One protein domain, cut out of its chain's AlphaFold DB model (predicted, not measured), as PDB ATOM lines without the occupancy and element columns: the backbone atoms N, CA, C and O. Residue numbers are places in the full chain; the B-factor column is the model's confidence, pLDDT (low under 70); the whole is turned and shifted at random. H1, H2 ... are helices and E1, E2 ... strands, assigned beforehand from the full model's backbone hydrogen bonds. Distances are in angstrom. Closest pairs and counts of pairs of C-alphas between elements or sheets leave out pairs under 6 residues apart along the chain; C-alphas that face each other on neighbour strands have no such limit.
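What this domain is: This is residues 267 to 375 of the 414 residues of an uncharacterized protein of Saprolegnia parasitica (strain CBS 223.65) (UniProt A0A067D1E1). A small four-stranded sheet, strongly twisted and curled, has H2 and H3 beside it in one lobe; at the E4 end of the sheet H4 leads away to H1 and H5, three helices set nearly at right angles to one another. H5 makes the far end, and residues 335 to 341, between H2 and H3, stick out as a free loop. The printed part has 109 residues with five named helices and four named strands, in the order H1 E1 E2 E3 H2 H3 E4 H4 H5; the sheet runs E3, E2, E1, E4, antiparallel throughout. The class is mixed, helices and strands, and the whole is compact, with a radius of gyration of the C-alphas of 13.5 A and spans of 41 by 28 by 23 A.

How they stand to each other: E1, residues 291 to 296, E2, residues 309 to 312, and E3, residues 315 to 317, form a meander, each strand the antiparallel neighbour of the one before. E1 and E2 are a hairpin with N 292 and O 309 at 2.9 A, within hydrogen-bond range; so are E2 and E3, with N 310 and O 317 at 2.9 A. E4, residues 347 to 349, is the other neighbour of E1, with N 293 and O 348 at 2.9 A. The sheet is strongly twisted, but only just, with C-alphas up to 4.4 A off its best plane. H2, residues 326 to 333, is on the sheet at a height of 8.9 A, over none of the strands; its closest C-alphas to E3 are those of Phe 326 and Ile 316, 6.6 A apart. H3, residues 343 to 346, only grazes the sheet and touches H2, with the C-alphas of Pro 343 and Phe 330 closest at 6.0 A. H4, residues 356 to 362, also only grazes the sheet and touches H3, at Asp 357 and Ala 345, whose C-alphas are 5.8 A apart. H1, residues 267 to 275, touches H4 at 72 degrees, only just about perpendicular; the C-alphas of Leu 275 and Leu 360 are closest, at 6.5 A. H5, residues 364 to 374, is close to H1 but not clearly touching, with the C-alphas of Tyr 366 and Leu 275 closest at 7.3 A, and about perpendicular to it at 87 degrees. Every O i to N i+4 pair is within hydrogen-bond range in H2, H4 and H5; H1 has 4 of 5, and H3 is too short for one.

Where its parts are: E1 is 17.0 A long from first to last C-alpha, beginning at (247.831, 154.608, 251.277). H5 is 15.2 A long and ends at C-alpha 374, (263.942, 130.488, 263.799). H1 is 12.4 A long, from C-alpha 267 at (271.180, 144.750, 265.212).

The domain as a whole: The C-alphas of Pro 305 and Leu 375, 43.1 A apart, are the two farthest apart. The printed part has no cut. The links H1 to E1 and E1 to E2 are long, with 15 and 12 residues. Mean pLDDT of the printed part is 82.7; residues 297 to 300, 335 to 341 and 375 are under 70.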
ATOM      1  N   PRO A 267     272.032 145.932 265.068       82.00
ATOM      2  CA  PRO A 267     271.180 144.750 265.212       82.00
ATOM      3  C   PRO A 267     269.791 144.937 264.588       82.00
ATOM      4  O   PRO A 267     269.349 144.063 263.843       82.00
ATOM      5  N   THR A 268     269.115 146.078 264.788       82.75
ATOM      6  CA  THR A 268     267.809 146.306 264.142       82.75
ATOM      7  C   THR A 268     267.955 146.496 262.633       82.75
ATOM      8  O   THR A 268     267.074 146.081 261.884       82.75
ATOM      9  N   LEU A 269     269.067 147.061 262.146       81.25
ATOM     10  CA  LEU A 269     269.340 147.131 260.707       81.25
ATOM     11  C   LEU A 269     269.528 145.746 260.070       81.25
ATOM     12  O   LEU A 269     268.976 145.525 258.993       81.25
ATOM     13  N   ALA A 270     270.229 144.823 260.735       82.25
ATOM     14  CA  ALA A 270     270.373 143.437 260.282       82.25
ATOM     15  C   ALA A 270     269.020 142.703 260.276       82.25
ATOM     16  O   ALA A 270     268.637 142.110 259.269       82.25
ATOM     17  N   ARG A 271     268.232 142.841 261.353       86.00
ATOM     18  CA  ARG A 271     266.859 142.313 261.434       86.00
ATOM     19  C   ARG A 271     265.970 142.860 260.308       86.00
ATOM     20  O   ARG A 271     265.281 142.114 259.616       86.00
ATOM     21  N   LEU A 272     266.031 144.169 260.056       86.25
ATOM     22  CA  LEU A 272     265.303 144.810 258.959       86.25
ATOM     23  C   LEU A 272     265.745 144.331 257.576       86.25
ATOM     24  O   LEU A 272     264.921 144.326 256.668       86.25
ATOM     25  N   GLU A 273     267.008 143.965 257.366       84.56
ATOM     26  CA  GLU A 273     267.467 143.456 256.068       84.56
ATOM     27  C   GLU A 273     266.717 142.177 255.667       84.56
ATOM     28  O   GLU A 273     266.259 142.074 254.526       84.56
ATOM     29  N   ILE A 274     266.461 141.291 256.636       86.06
ATOM     30  CA  ILE A 274     265.606 140.106 256.485       86.06
ATOM     31  C   ILE A 274     264.144 140.534 256.268       86.06
ATOM     32  O   ILE A 274     263.548 140.252 255.220       86.06
ATOM     33  N   LEU A 275     263.571 141.279 257.225       87.12
ATOM     34  CA  LEU A 275     262.142 141.622 257.245       87.12
ATOM     35  C   LEU A 275     261.688 142.434 256.022       87.12
ATOM     36  O   LEU A 275     260.564 142.263 255.552       87.12
ATOM     37  N   ARG A 276     262.541 143.301 255.459       87.44
ATOM     38  CA  ARG A 276     262.214 144.144 254.288       87.44
ATOM     39  C   ARG A 276     261.919 143.348 253.018       87.44
ATOM     40  O   ARG A 276     261.347 143.923 252.093       87.44
ATOM     41  N   SER A 277     262.300 142.072 252.960       84.69
ATOM     42  CA  SER A 277     261.973 141.171 251.849       84.69
ATOM     43  C   SER A 277     260.556 140.585 251.941       84.69
ATOM     44  O   SER A 277     259.987 140.213 250.914       84.69
ATOM     45  N   LEU A 278     259.974 140.520 253.145       87.06
ATOM     46  CA  LEU A 278     258.706 139.835 253.404       87.06
ATOM     47  C   LEU A 278     257.483 140.526 252.772       87.06
ATOM     48  O   LEU A 278     256.666 139.812 252.201       87.06
ATOM     49  N   PRO A 279     257.332 141.871 252.765       85.62
ATOM     50  CA  PRO A 279     256.153 142.521 252.185       85.62
ATOM     51  C   PRO A 279     255.915 142.250 250.698       85.62
ATOM     52  O   PRO A 279     254.761 142.250 250.282       85.62
ATOM     53  N   GLU A 280     256.967 142.019 249.900       84.38
ATOM     54  CA  GLU A 280     256.826 141.657 248.475       84.38
ATOM     55  C   GLU A 280     256.448 140.170 248.279       84.38
ATOM     56  O   GLU A 280     255.986 139.799 247.201       84.38
ATOM     57  N   GLN A 281     256.622 139.326 249.307       85.00
ATOM     58  CA  GLN A 281     256.279 137.893 249.313       85.00
ATOM     59  C   GLN A 281     254.894 137.634 249.931       85.00
ATOM     60  O   GLN A 281     254.122 136.825 249.427       85.00
ATOM     61  N   GLY A 282     254.582 138.351 251.013       84.62
ATOM     62  CA  GLY A 282     253.339 138.288 251.769       84.62
ATOM     63  C   GLY A 282     253.094 139.616 252.485       84.62
ATOM     64  O   GLY A 282     253.775 139.978 253.451       84.62
ATOM     65  N   LEU A 283     252.111 140.372 252.001       89.50
ATOM     66  CA  LEU A 283     251.707 141.619 252.637       89.50
ATOM     67  C   LEU A 283     250.836 141.303 253.860       89.50
ATOM     68  O   LEU A 283     249.845 140.583 253.742       89.50
ATOM     69  N   CYS A 284     251.177 141.843 255.031       90.75
ATOM     70  CA  CYS A 284     250.368 141.608 256.221       90.75
ATOM     71  C   CYS A 284     248.983 142.283 256.089       90.75
ATOM     72  O   CYS A 284     248.870 143.343 255.457       90.75
ATOM     73  N   PRO A 285     247.927 141.755 256.740       88.88
ATOM     74  CA  PRO A 285     246.580 142.328 256.655       88.88
ATOM     75  C   PRO A 285     246.486 143.798 257.092       88.88
ATOM     76  O   PRO A 285     245.612 144.525 256.630       88.88
ATOM     77  N   HIS A 286     247.395 144.264 257.956       89.12
ATOM     78  CA  HIS A 286     247.438 145.660 258.397       89.12
ATOM     79  C   HIS A 286     247.922 146.632 257.307       89.12
ATOM     80  O   HIS A 286     247.560 147.808 257.348       89.12
ATOM     81  N   LEU A 287     248.744 146.162 256.361       90.31
ATOM     82  CA  LEU A 287     249.290 146.950 255.251       90.31
ATOM     83  C   LEU A 287     248.413 146.904 253.992       90.31
ATOM     84  O   LEU A 287     248.565 147.754 253.114       90.31
ATOM     85  N   GLU A 288     247.484 145.953 253.905       91.12
ATOM     86  CA  GLU A 288     246.601 145.781 252.752       91.12
ATOM     87  C   GLU A 288     245.733 147.031 252.512       91.12
ATOM     88  O   GLU A 288     245.072 147.560 253.407       91.12
ATOM     89  N   ARG A 289     245.777 147.534 251.273       90.50
ATOM     90  CA  ARG A 289     245.142 148.776 250.783       90.50
ATOM     91  C   ARG A 289     245.603 150.065 251.464       90.50
ATOM     92  O   ARG A 289     245.007 151.117 251.218       90.50
ATOM     93  N   GLN A 290     246.665 150.039 252.269       91.25
ATOM     94  CA  GLN A 290     247.135 151.249 252.940       91.25
ATOM     95  C   GLN A 290     247.734 152.246 251.948       91.25
ATOM     96  O   GLN A 290     248.569 151.904 251.109       91.25
ATOM     97  N   ALA A 291     247.318 153.505 252.076       91.12
ATOM     98  CA  ALA A 291     247.831 154.608 251.277       91.12
ATOM     99  C   ALA A 291     249.282 154.926 251.666       91.12
ATOM    100  O   ALA A 291     249.581 155.153 252.842       91.12
ATOM    101  N   ILE A 292     250.175 154.990 250.678       91.00
ATOM    102  CA  ILE A 292     251.606 155.226 250.885       91.00
ATOM    103  C   ILE A 292     252.124 156.475 250.178       91.00
ATOM    104  O   ILE A 292     251.556 156.983 249.208       91.00
ATOM    105  N   ASN A 293     253.256 156.958 250.667       89.44
ATOM    106  CA  ASN A 293     254.036 158.045 250.096       89.44
ATOM    107  C   ASN A 293     255.530 157.719 250.258       89.44
ATOM    108  O   ASN A 293     255.889 156.783 250.973       89.44
ATOM    109  N   LEU A 294     256.404 158.477 249.604       86.75
ATOM    110  CA  LEU A 294     257.851 158.324 249.739       86.75
ATOM    111  C   LEU A 294     258.424 159.420 250.630       86.75
ATOM    112  O   LEU A 294     258.145 160.601 250.423       86.75
ATOM    113  N   TYR A 295     259.269 159.046 251.583       79.44
ATOM    114  CA  TYR A 295     260.018 159.968 252.425       79.44
ATOM    115  C   TYR A 295     261.451 160.163 251.928       79.44
ATOM    116  O   TYR A 295     262.140 159.226 251.521       79.44
ATOM    117  N   SER A 296     261.924 161.406 251.990       75.06
ATOM    118  CA  SER A 296     263.291 161.765 251.636       75.06
ATOM    119  C   SER A 296     264.070 162.200 252.871       75.06
ATOM    120  O   SER A 296     263.946 163.348 253.298       75.06
ATOM    121  N   ASN A 297     264.948 161.327 253.377       64.88
ATOM    122  CA  ASN A 297     265.844 161.626 254.504       64.88
ATOM    123  C   ASN A 297     266.656 162.911 254.237       64.88
ATOM    124  O   ASN A 297     266.769 163.763 255.106       64.88
ATOM    125  N   LYS A 298     267.117 163.122 252.990       65.31
ATOM    126  CA  LYS A 298     267.851 164.334 252.558       65.31
ATOM    127  C   LYS A 298     267.051 165.643 252.644       65.31
ATOM    128  O   LYS A 298     267.645 166.713 252.567       65.31
ATOM    129  N   ARG A 299     265.717 165.583 252.688       63.56
ATOM    130  CA  ARG A 299     264.824 166.760 252.693       63.56
ATOM    131  C   ARG A 299     263.919 166.815 253.930       63.56
ATOM    132  O   ARG A 299     263.078 167.710 253.989       63.56
ATOM    133  N   GLU A 300     264.062 165.845 254.834       68.44
ATOM    134  CA  GLU A 300     263.226 165.591 256.016       68.44
ATOM    135  C   GLU A 300     261.715 165.751 255.764       68.44
ATOM    136  O   GLU A 300     260.988 166.358 256.547       68.44
ATOM    137  N   ARG A 301     261.227 165.254 254.620       74.19
ATOM    138  CA  ARG A 301     259.820 165.408 254.216       74.19
ATOM    139  C   ARG A 301     259.360 164.346 253.223       74.19
ATOM    140  O   ARG A 301     260.180 163.737 252.529       74.19
ATOM    141  N   LEU A 302     258.041 164.198 253.097       80.31
ATOM    142  CA  LEU A 302     257.433 163.436 252.007       80.31
ATOM    143  C   LEU A 302     257.710 164.083 250.643       80.31
ATOM    144  O   LEU A 302     257.807 165.307 250.516       80.31
ATOM    145  N   LEU A 303     257.830 163.249 249.611       79.31
ATOM    146  CA  LEU A 303     258.052 163.689 248.237       79.31
ATOM    147  C   LEU A 303     256.799 164.308 247.609       79.31
ATOM    148  O   LEU A 303     256.939 165.233 246.809       79.31
ATOM    149  N   ALA A 304     255.605 163.859 248.006       80.56
ATOM    150  CA  ALA A 304     254.324 164.396 247.552       80.56
ATOM    151  C   ALA A 304     253.432 164.844 248.732       80.56
ATOM    152  O   ALA A 304     253.508 164.249 249.807       80.56
ATOM    153  N   PRO A 305     252.547 165.847 248.554       72.12
ATOM    154  CA  PRO A 305     251.543 166.227 249.557       72.12
ATOM    155  C   PRO A 305     250.382 165.223 249.679       72.12
ATOM    156  O   PRO A 305     249.671 165.228 250.678       72.12
ATOM    157  N   VAL A 306     250.180 164.379 248.665       82.44
ATOM    158  CA  VAL A 306     249.106 163.378 248.571       82.44
ATOM    159  C   VAL A 306     249.739 161.992 248.447       82.44
ATOM    160  O   VAL A 306     250.857 161.875 247.944       82.44
ATOM    161  N   ALA A 307     249.044 160.947 248.906       86.44
ATOM    162  CA  ALA A 307     249.479 159.563 248.723       86.44
ATOM    163  C   ALA A 307     249.774 159.257 247.242       86.44
ATOM    164  O   ALA A 307     248.991 159.597 246.355       86.44
ATOM    165  N   MET A 308     250.913 158.614 246.992       87.81
ATOM    166  CA  MET A 308     251.423 158.312 245.650       87.81
ATOM    167  C   MET A 308     250.873 156.987 245.104       87.81
ATOM    168  O   MET A 308     250.817 156.788 243.893       87.81
ATOM    169  N   GLY A 309     250.439 156.095 245.994       90.62
ATOM    170  CA  GLY A 309     249.823 154.816 245.664       90.62
ATOM    171  C   GLY A 309     249.251 154.142 246.908       90.62
ATOM    172  O   GLY A 309     249.221 154.739 247.987       90.62
ATOM    173  N   ALA A 310     248.820 152.895 246.758       91.69
ATOM    174  CA  ALA A 310     248.424 152.022 247.857       91.69
ATOM    175  C   ALA A 310     249.175 150.688 247.781       91.69
ATOM    176  O   ALA A 310     249.494 150.214 246.687       91.69
ATOM    177  N   LEU A 311     249.447 150.087 248.939       90.75
ATOM    178  CA  LEU A 311     249.941 148.714 249.028       90.75
ATOM    179  C   LEU A 311     248.790 147.739 248.759       90.75
ATOM    180  O   LEU A 311     247.705 147.915 249.307       90.75
ATOM    181  N   LYS A 312     249.003 146.741 247.904       90.25
ATOM    182  CA  LYS A 312     248.022 145.692 247.601       90.25
ATOM    183  C   LYS A 312     248.734 144.455 247.068       90.25
ATOM    184  O   LYS A 312     249.556 144.600 246.165       90.25
ATOM    185  N   ASP A 313     248.426 143.268 247.586       86.81
ATOM    186  CA  ASP A 313     248.970 141.990 247.083       86.81
ATOM    187  C   ASP A 313     250.521 141.993 246.959       86.81
ATOM    188  O   ASP A 313     251.091 141.557 245.956       86.81
ATOM    189  N   GLY A 314     251.217 142.589 247.937       84.50
ATOM    190  CA  GLY A 314     252.684 142.742 247.951       84.50
ATOM    191  C   GLY A 314     253.265 143.749 246.946       84.50
ATOM    192  O   GLY A 314     254.479 143.832 246.767       84.50
ATOM    193  N   ARG A 315     252.418 144.537 246.278       89.69
ATOM    194  CA  ARG A 315     252.794 145.514 245.245       89.69
ATOM    195  C   ARG A 315     252.277 146.913 245.560       89.69
ATOM    196  O   ARG A 315     251.441 147.114 246.437       89.69
ATOM    197  N   ILE A 316     252.775 147.897 244.816       89.81
ATOM    198  CA  ILE A 316     252.337 149.293 244.877       89.81
ATOM    199  C   ILE A 316     251.460 149.590 243.664       89.81
ATOM    200  O   ILE A 316     251.930 149.612 242.524       89.81
ATOM    201  N   VAL A 317     250.183 149.862 243.919       90.56
ATOM    202  CA  VAL A 317     249.211 150.302 242.916       90.56
ATOM    203  C   VAL A 317     249.163 151.828 242.929       90.56
ATOM    204  O   VAL A 317     248.742 152.434 243.916       90.56
ATOM    205  N   CYS A 318     249.596 152.465 241.841       87.06
ATOM    206  CA  CYS A 318     249.416 153.907 241.644       87.06
ATOM    207  C   CYS A 318     248.088 154.152 240.901       87.06
ATOM    208  O   CYS A 318     247.589 153.269 240.204       87.06
ATOM    209  N   ARG A 319     247.473 155.334 241.052       78.44
ATOM    210  CA  ARG A 319     246.180 155.627 240.401       78.44
ATOM    211  C   ARG A 319     246.310 155.575 238.872       78.44
ATOM    212  O   ARG A 319     246.956 156.442 238.299       78.44
ATOM    213  N   GLY A 320     245.645 154.604 238.242       75.00
ATOM    214  CA  GLY A 320     245.617 154.434 236.782       75.00
ATOM    215  C   GLY A 320     246.808 153.672 236.183       75.00
ATOM    216  O   GLY A 320     246.850 153.510 234.970       75.00
ATOM    217  N   ASP A 321     247.736 153.188 237.011       81.44
ATOM    218  CA  ASP A 321     248.932 152.450 236.587       81.44
ATOM    219  C   ASP A 321     248.834 150.951 236.918       81.44
ATOM    220  O   ASP A 321     248.138 150.538 237.849       81.44
ATOM    221  N   GLU A 322     249.640 150.141 236.227       86.75
ATOM    222  CA  GLU A 322     249.891 148.746 236.602       86.75
ATOM    223  C   GLU A 322     250.564 148.603 237.991       86.75
ATOM    224  O   GLU A 322     251.322 149.487 238.416       86.75
ATOM    225  N   PRO A 323     250.335 147.479 238.704       88.88
ATOM    226  CA  PRO A 323     250.915 147.214 240.022       88.88
ATOM    227  C   PRO A 323     252.431 146.957 239.954       88.88
ATOM    228  O   PRO A 323     252.888 145.949 239.407       88.88
ATOM    229  N   LYS A 324     253.209 147.843 240.584       88.56
ATOM    230  CA  LYS A 324     254.683 147.871 240.549       88.56
ATOM    231  C   LYS A 324     255.302 147.215 241.783       88.56
ATOM    232  O   LYS A 324     254.753 147.308 242.879       88.56
ATOM    233  N   THR A 325     256.481 146.615 241.630       88.38
ATOM    234  CA  THR A 325     257.319 146.222 242.782       88.38
ATOM    235  C   THR A 325     257.887 147.462 243.474       88.38
ATOM    236  O   THR A 325     257.960 148.544 242.877       88.38
ATOM    237  N   PHE A 326     258.346 147.335 244.720       86.44
ATOM    238  CA  PHE A 326     258.886 148.466 245.477       86.44
ATOM    239  C   PHE A 326     260.140 149.016 244.786       86.44
ATOM    240  O   PHE A 326     260.300 150.230 244.654       86.44
ATOM    241  N   LYS A 327     260.982 148.134 244.225       84.56
ATOM    242  CA  LYS A 327     262.149 148.507 243.401       84.56
ATOM    243  C   LYS A 327     261.762 149.296 242.139       84.56
ATOM    244  O   LYS A 327     262.442 150.268 241.808       84.56
ATOM    245  N   GLN A 328     260.696 148.908 241.432       86.31
ATOM    246  CA  GLN A 328     260.219 149.623 240.236       86.31
ATOM    247  C   GLN A 328     259.652 151.003 240.592       86.31
ATOM    248  O   GLN A 328     260.056 152.008 240.006       86.31
ATOM    249  N   PHE A 329     258.770 151.058 241.592       86.69
ATOM    250  CA  PHE A 329     258.174 152.299 242.082       86.69
ATOM    251  C   PHE A 329     259.238 153.290 242.583       86.69
ATOM    252  O   PHE A 329     259.173 154.484 242.281       86.69
ATOM    253  N   PHE A 330     260.263 152.799 243.283       84.25
ATOM    254  CA  PHE A 330     261.370 153.620 243.768       84.25
ATOM    255  C   PHE A 330     262.216 154.196 242.626       84.25
ATOM    256  O   PHE A 330     262.443 155.405 242.593       84.25
ATOM    257  N   LYS A 331     262.607 153.373 241.638       83.00
ATOM    258  CA  LYS A 331     263.350 153.830 240.446       83.00
ATOM    259  C   LYS A 331     262.603 154.910 239.656       83.00
ATOM    260  O   LYS A 331     263.235 155.835 239.155       83.00
ATOM    261  N   GLN A 332     261.275 154.811 239.553       82.19
ATOM    262  CA  GLN A 332     260.458 155.804 238.849       82.19
ATOM    263  C   GLN A 332     260.443 157.168 239.564       82.19
ATOM    264  O   GLN A 332     260.459 158.209 238.909       82.19
ATOM    265  N   ASN A 333     260.417 157.171 240.901       79.12
ATOM    266  CA  ASN A 333     260.166 158.379 241.693       79.12
ATOM    267  C   ASN A 333     261.429 159.011 242.308       79.12
ATOM    268  O   ASN A 333     261.424 160.200 242.634       79.12
ATOM    269  N   ILE A 334     262.522 158.256 242.458       76.94
ATOM    270  CA  ILE A 334     263.775 158.714 243.073       76.94
ATOM    271  C   ILE A 334     264.931 158.521 242.081       76.94
ATOM    272  O   ILE A 334     265.580 157.482 242.018       76.94
ATOM    273  N   LYS A 335     265.206 159.586 241.315       65.06
ATOM    274  CA  LYS A 335     266.254 159.629 240.275       65.06
ATOM    275  C   LYS A 335     267.677 159.415 240.813       65.06
ATOM    276  O   LYS A 335     268.523 158.890 240.105       65.06
ATOM    277  N   ASN A 336     267.922 159.806 242.067       59.00
ATOM    278  CA  ASN A 336     269.236 159.755 242.715       59.00
ATOM    279  C   ASN A 336     269.205 158.774 243.899       59.00
ATOM    280  O   ASN A 336     269.490 159.161 245.038       59.00
ATOM    281  N   ALA A 337     268.786 157.533 243.634       56.06
ATOM    282  CA  ALA A 337     268.855 156.438 244.596       56.06
ATOM    283  C   ALA A 337     270.295 156.296 245.113       56.06
ATOM    284  O   ALA A 337     271.229 156.171 244.321       56.06
ATOM    285  N   VAL A 338     270.485 156.356 246.433       56.72
ATOM    286  CA  VAL A 338     271.809 156.155 247.034       56.72
ATOM    287  C   VAL A 338     272.137 154.660 246.957       56.72
ATOM    288  O   VAL A 338     271.294 153.858 247.374       56.72
ATOM    289  N   PRO A 339     273.313 154.256 246.440       54.34
ATOM    290  CA  PRO A 339     273.723 152.856 246.453       54.34
ATOM    291  C   PRO A 339     273.653 152.285 247.876       54.34
ATOM    292  O   PRO A 339     274.152 152.904 248.812       54.34
ATOM    293  N   GLY A 340     273.006 151.128 248.039       59.50
ATOM    294  CA  GLY A 340     272.887 150.432 249.326       59.50
ATOM    295  C   GLY A 340     271.661 150.768 250.188       59.50
ATOM    296  O   GLY A 340     271.455 150.094 251.189       59.50
ATOM    297  N   GLN A 341     270.804 151.738 249.833       66.12
ATOM    298  CA  GLN A 341     269.541 151.947 250.569       66.12
ATOM    299  C   GLN A 341     268.395 151.097 249.997       66.12
ATOM    300  O   GLN A 341     268.109 151.135 248.798       66.12
ATOM    301  N   SER A 342     267.720 150.336 250.866       73.69
ATOM    302  CA  SER A 342     266.543 149.546 250.487       73.69
ATOM    303  C   SER A 342     265.346 150.457 250.164       73.69
ATOM    304  O   SER A 342     265.065 151.368 250.946       73.69
ATOM    305  N   PRO A 343     264.581 150.200 249.082       77.88
ATOM    306  CA  PRO A 343     263.351 150.934 248.771       77.88
ATOM    307  C   PRO A 343     262.365 151.021 249.944       77.88
ATOM    308  O   PRO A 343     261.720 152.053 250.123       77.88
ATOM    309  N   CYS A 344     262.282 149.961 250.757       79.31
ATOM    310  CA  CYS A 344     261.379 149.850 251.904       79.31
ATOM    311  C   CYS A 344     261.614 150.953 252.947       79.31
ATOM    312  O   CYS A 344     260.650 151.519 253.458       79.31
ATOM    313  N   ALA A 345     262.877 151.338 253.167       77.12
ATOM    314  CA  ALA A 345     263.279 152.347 254.151       77.12
ATOM    315  C   ALA A 345     262.761 153.765 253.842       77.12
ATOM    316  O   ALA A 345     262.822 154.664 254.680       77.12
ATOM    317  N   HIS A 346     262.242 153.978 252.631       81.06
ATOM    318  CA  HIS A 346     261.672 155.246 252.189       81.06
ATOM    319  C   HIS A 346     260.146 155.219 252.076       81.06
ATOM    320  O   HIS A 346     259.554 156.252 251.763       81.06
ATOM    321  N   ILE A 347     259.494 154.074 252.297       87.44
ATOM    322  CA  ILE A 347     258.037 153.967 252.221       87.44
ATOM    323  C   ILE A 347     257.434 154.471 253.534       87.44
ATOM    324  O   ILE A 347     257.760 153.995 254.621       87.44
ATOM    325  N   TYR A 348     256.530 155.440 253.419       87.44
ATOM    326  CA  TYR A 348     255.755 155.992 254.521       87.44
ATOM    327  C   TYR A 348     254.283 155.622 254.371       87.44
ATOM    328  O   TYR A 348     253.690 155.840 253.311       87.44
ATOM    329  N   ILE A 349     253.685 155.102 255.439       89.44
ATOM    330  CA  ILE A 349     252.291 154.668 255.482       89.44
ATOM    331  C   ILE A 349     251.452 155.840 256.001       89.44
ATOM    332  O   ILE A 349     251.484 156.175 257.184       89.44
ATOM    333  N   VAL A 350     250.705 156.486 255.104       86.06
ATOM    334  CA  VAL A 350     250.040 157.777 255.360       86.06
ATOM    335  C   VAL A 350     248.948 157.659 256.427       86.06
ATOM    336  O   VAL A 350     248.805 158.545 257.265       86.06
ATOM    337  N   SER A 351     248.198 156.557 256.413       84.69
ATOM    338  CA  SER A 351     247.113 156.254 257.356       84.69
ATOM    339  C   SER A 351     247.620 155.993 258.777       84.69
ATOM    340  O   SER A 351     247.128 156.590 259.730       84.69
ATOM    341  N   MET A 352     248.634 155.132 258.910       83.12
ATOM    342  CA  MET A 352     249.252 154.767 260.192       83.12
ATOM    343  C   MET A 352     250.237 155.825 260.711       83.12
ATOM    344  O   MET A 352     250.711 155.724 261.838       83.12
ATOM    345  N   LYS A 353     250.562 156.819 259.879       83.88
ATOM    346  CA  LYS A 353     251.538 157.888 260.114       83.88
ATOM    347  C   LYS A 353     252.970 157.429 260.441       83.88
ATOM    348  O   LYS A 353     253.738 158.241 260.962       83.88
ATOM    349  N   LYS A 354     253.349 156.202 260.068       84.00
ATOM    350  CA  LYS A 354     254.663 155.603 260.365       84.00
ATOM    351  C   LYS A 354     255.427 155.104 259.142       84.00
ATOM    352  O   LYS A 354     254.854 154.946 258.061       84.00
ATOM    353  N   SER A 355     256.729 154.877 259.301       86.81
ATOM    354  CA  SER A 355     257.553 154.218 258.279       86.81
ATOM    355  C   SER A 355     257.141 152.756 258.069       86.81
ATOM    356  O   SER A 355     256.594 152.108 258.965       86.81
ATOM    357  N   LEU A 356     257.422 152.217 256.877       87.12
ATOM    358  CA  LEU A 356     257.280 150.783 256.632       87.12
ATOM    359  C   LEU A 356     258.229 149.983 257.533       87.12
ATOM    360  O   LEU A 356     257.775 149.034 258.155       87.12
ATOM    361  N   ASP A 357     259.491 150.399 257.677       87.06
ATOM    362  CA  ASP A 357     260.460 149.728 258.557       87.06
ATOM    363  C   ASP A 357     259.961 149.620 260.012       87.06
ATOM    364  O   ASP A 357     260.007 148.532 260.582       87.06
ATOM    365  N   LEU A 358     259.404 150.691 260.604       85.50
ATOM    366  CA  LEU A 358     258.816 150.591 261.947       85.50
ATOM    367  C   LEU A 358     257.612 149.637 261.966       85.50
ATOM    368  O   LEU A 358     257.456 148.856 262.903       85.50
ATOM    369  N   HIS A 359     256.774 149.645 260.922       89.38
ATOM    370  CA  HIS A 359     255.694 148.665 260.822       89.38
ATOM    371  C   HIS A 359     256.221 147.223 260.843       89.38
ATOM    372  O   HIS A 359     255.627 146.393 261.525       89.38
ATOM    373  N   LEU A 360     257.315 146.917 260.138       89.44
ATOM    374  CA  LEU A 360     257.892 145.567 260.112       89.44
ATOM    375  C   LEU A 360     258.350 145.105 261.500       89.44
ATOM    376  O   LEU A 360     258.134 143.949 261.845       89.44
ATOM    377  N   LEU A 361     258.918 146.008 262.301       87.88
ATOM    378  CA  LEU A 361     259.431 145.703 263.642       87.88
ATOM    379  C   LEU A 361     258.338 145.549 264.707       87.88
ATOM    380  O   LEU A 361     258.499 144.767 265.640       87.88
ATOM    381  N   GLU A 362     257.242 146.302 264.586       89.25
ATOM    382  CA  GLU A 362     256.141 146.309 265.561       89.25
ATOM    383  C   GLU A 362     255.016 145.312 265.234       89.25
ATOM    384  O   GLU A 362     254.164 145.030 266.078       89.25
ATOM    385  N   CYS A 363     254.929 144.827 263.993       91.12
ATOM    386  CA  CYS A 363     253.785 144.040 263.546       91.12
ATOM    387  C   CYS A 363     253.909 142.567 263.954       91.12
ATOM    388  O   CYS A 363     254.728 141.824 263.414       91.12
ATOM    389  N   SER A 364     252.987 142.117 264.811       89.31
ATOM    390  CA  SER A 364     252.875 140.728 265.278       89.31
ATOM    391  C   SER A 364     252.855 139.680 264.158       89.31
ATOM    392  O   SER A 364     253.381 138.592 264.342       89.31
ATOM    393  N   HIS A 365     252.310 140.005 262.981       90.25
ATOM    394  CA  HIS A 365     252.343 139.113 261.817       90.25
ATOM    395  C   HIS A 365     253.770 138.838 261.315       90.25
ATOM    396  O   HIS A 365     254.095 137.697 261.010       90.25
ATOM    397  N   TYR A 366     254.625 139.864 261.248       89.62
ATOM    398  CA  TYR A 366     256.009 139.693 260.800       89.62
ATOM    399  C   TYR A 366     256.877 139.075 261.899       89.62
ATOM    400  O   TYR A 366     257.671 138.193 261.592       89.62
ATOM    401  N   ALA A 367     256.633 139.413 263.171       87.38
ATOM    402  CA  ALA A 367     257.254 138.730 264.308       87.38
ATOM    403  C   ALA A 367     256.904 137.226 264.366       87.38
ATOM    404  O   ALA A 367     257.757 136.409 264.693       87.38
ATOM    405  N   ALA A 368     255.674 136.835 264.009       86.75
ATOM    406  CA  ALA A 368     255.282 135.426 263.938       86.75
ATOM    407  C   ALA A 368     255.958 134.676 262.777       86.75
ATOM    408  O   ALA A 368     256.324 133.515 262.941       86.75
ATOM    409  N   ILE A 369     256.146 135.323 261.619       86.44
ATOM    410  CA  ILE A 369     256.896 134.750 260.486       86.44
ATOM    411  C   ILE A 369     258.374 134.566 260.854       86.44
ATOM    412  O   ILE A 369     258.943 133.520 260.565       86.44
ATOM    413  N   GLU A 370     258.970 135.555 261.518       85.38
ATOM    414  CA  GLU A 370     260.356 135.527 261.998       85.38
ATOM    415  C   GLU A 370     260.579 134.396 263.016       85.38
ATOM    416  O   GLU A 370     261.409 133.523 262.776       85.38
ATOM    417  N   ALA A 371     259.746 134.304 264.059       84.25
ATOM    418  CA  ALA A 371     259.807 133.210 265.033       84.25
ATOM    419  C   ALA A 371     259.562 131.820 264.403       84.25
ATOM    420  O   ALA A 371     260.134 130.824 264.838       84.25
ATOM    421  N   SER A 372     258.730 131.740 263.355       82.69
ATOM    422  CA  SER A 372     258.509 130.489 262.610       82.69
ATOM    423  C   SER A 372     259.702 130.097 261.731       82.69
ATOM    424  O   SER A 372     259.847 128.921 261.411       82.69
ATOM    425  N   ALA A 373     260.537 131.058 261.326       80.06
ATOM    426  CA  ALA A 373     261.779 130.791 260.607       80.06
ATOM    427  C   ALA A 373     262.881 130.307 261.564       80.06
ATOM    428  O   ALA A 373     263.571 129.346 261.242       80.06
ATOM    429  N   GLU A 374     262.991 130.905 262.755       73.25
ATOM    430  CA  GLU A 374     263.942 130.488 263.799       73.25
ATOM    431  C   GLU A 374     263.663 129.054 264.293       73.25
ATOM    432  O   GLU A 374     264.572 128.230 264.358       73.25
ATOM    433  N   LEU A 375     262.391 128.705 264.528       63.81
ATOM    434  CA  LEU A 375     261.976 127.342 264.898       63.81
ATOM    435  C   LEU A 375     262.170 126.298 263.779       63.81
ATOM    436  O   LEU A 375     262.052 125.101 264.036       63.81
TER     437      LEU A 375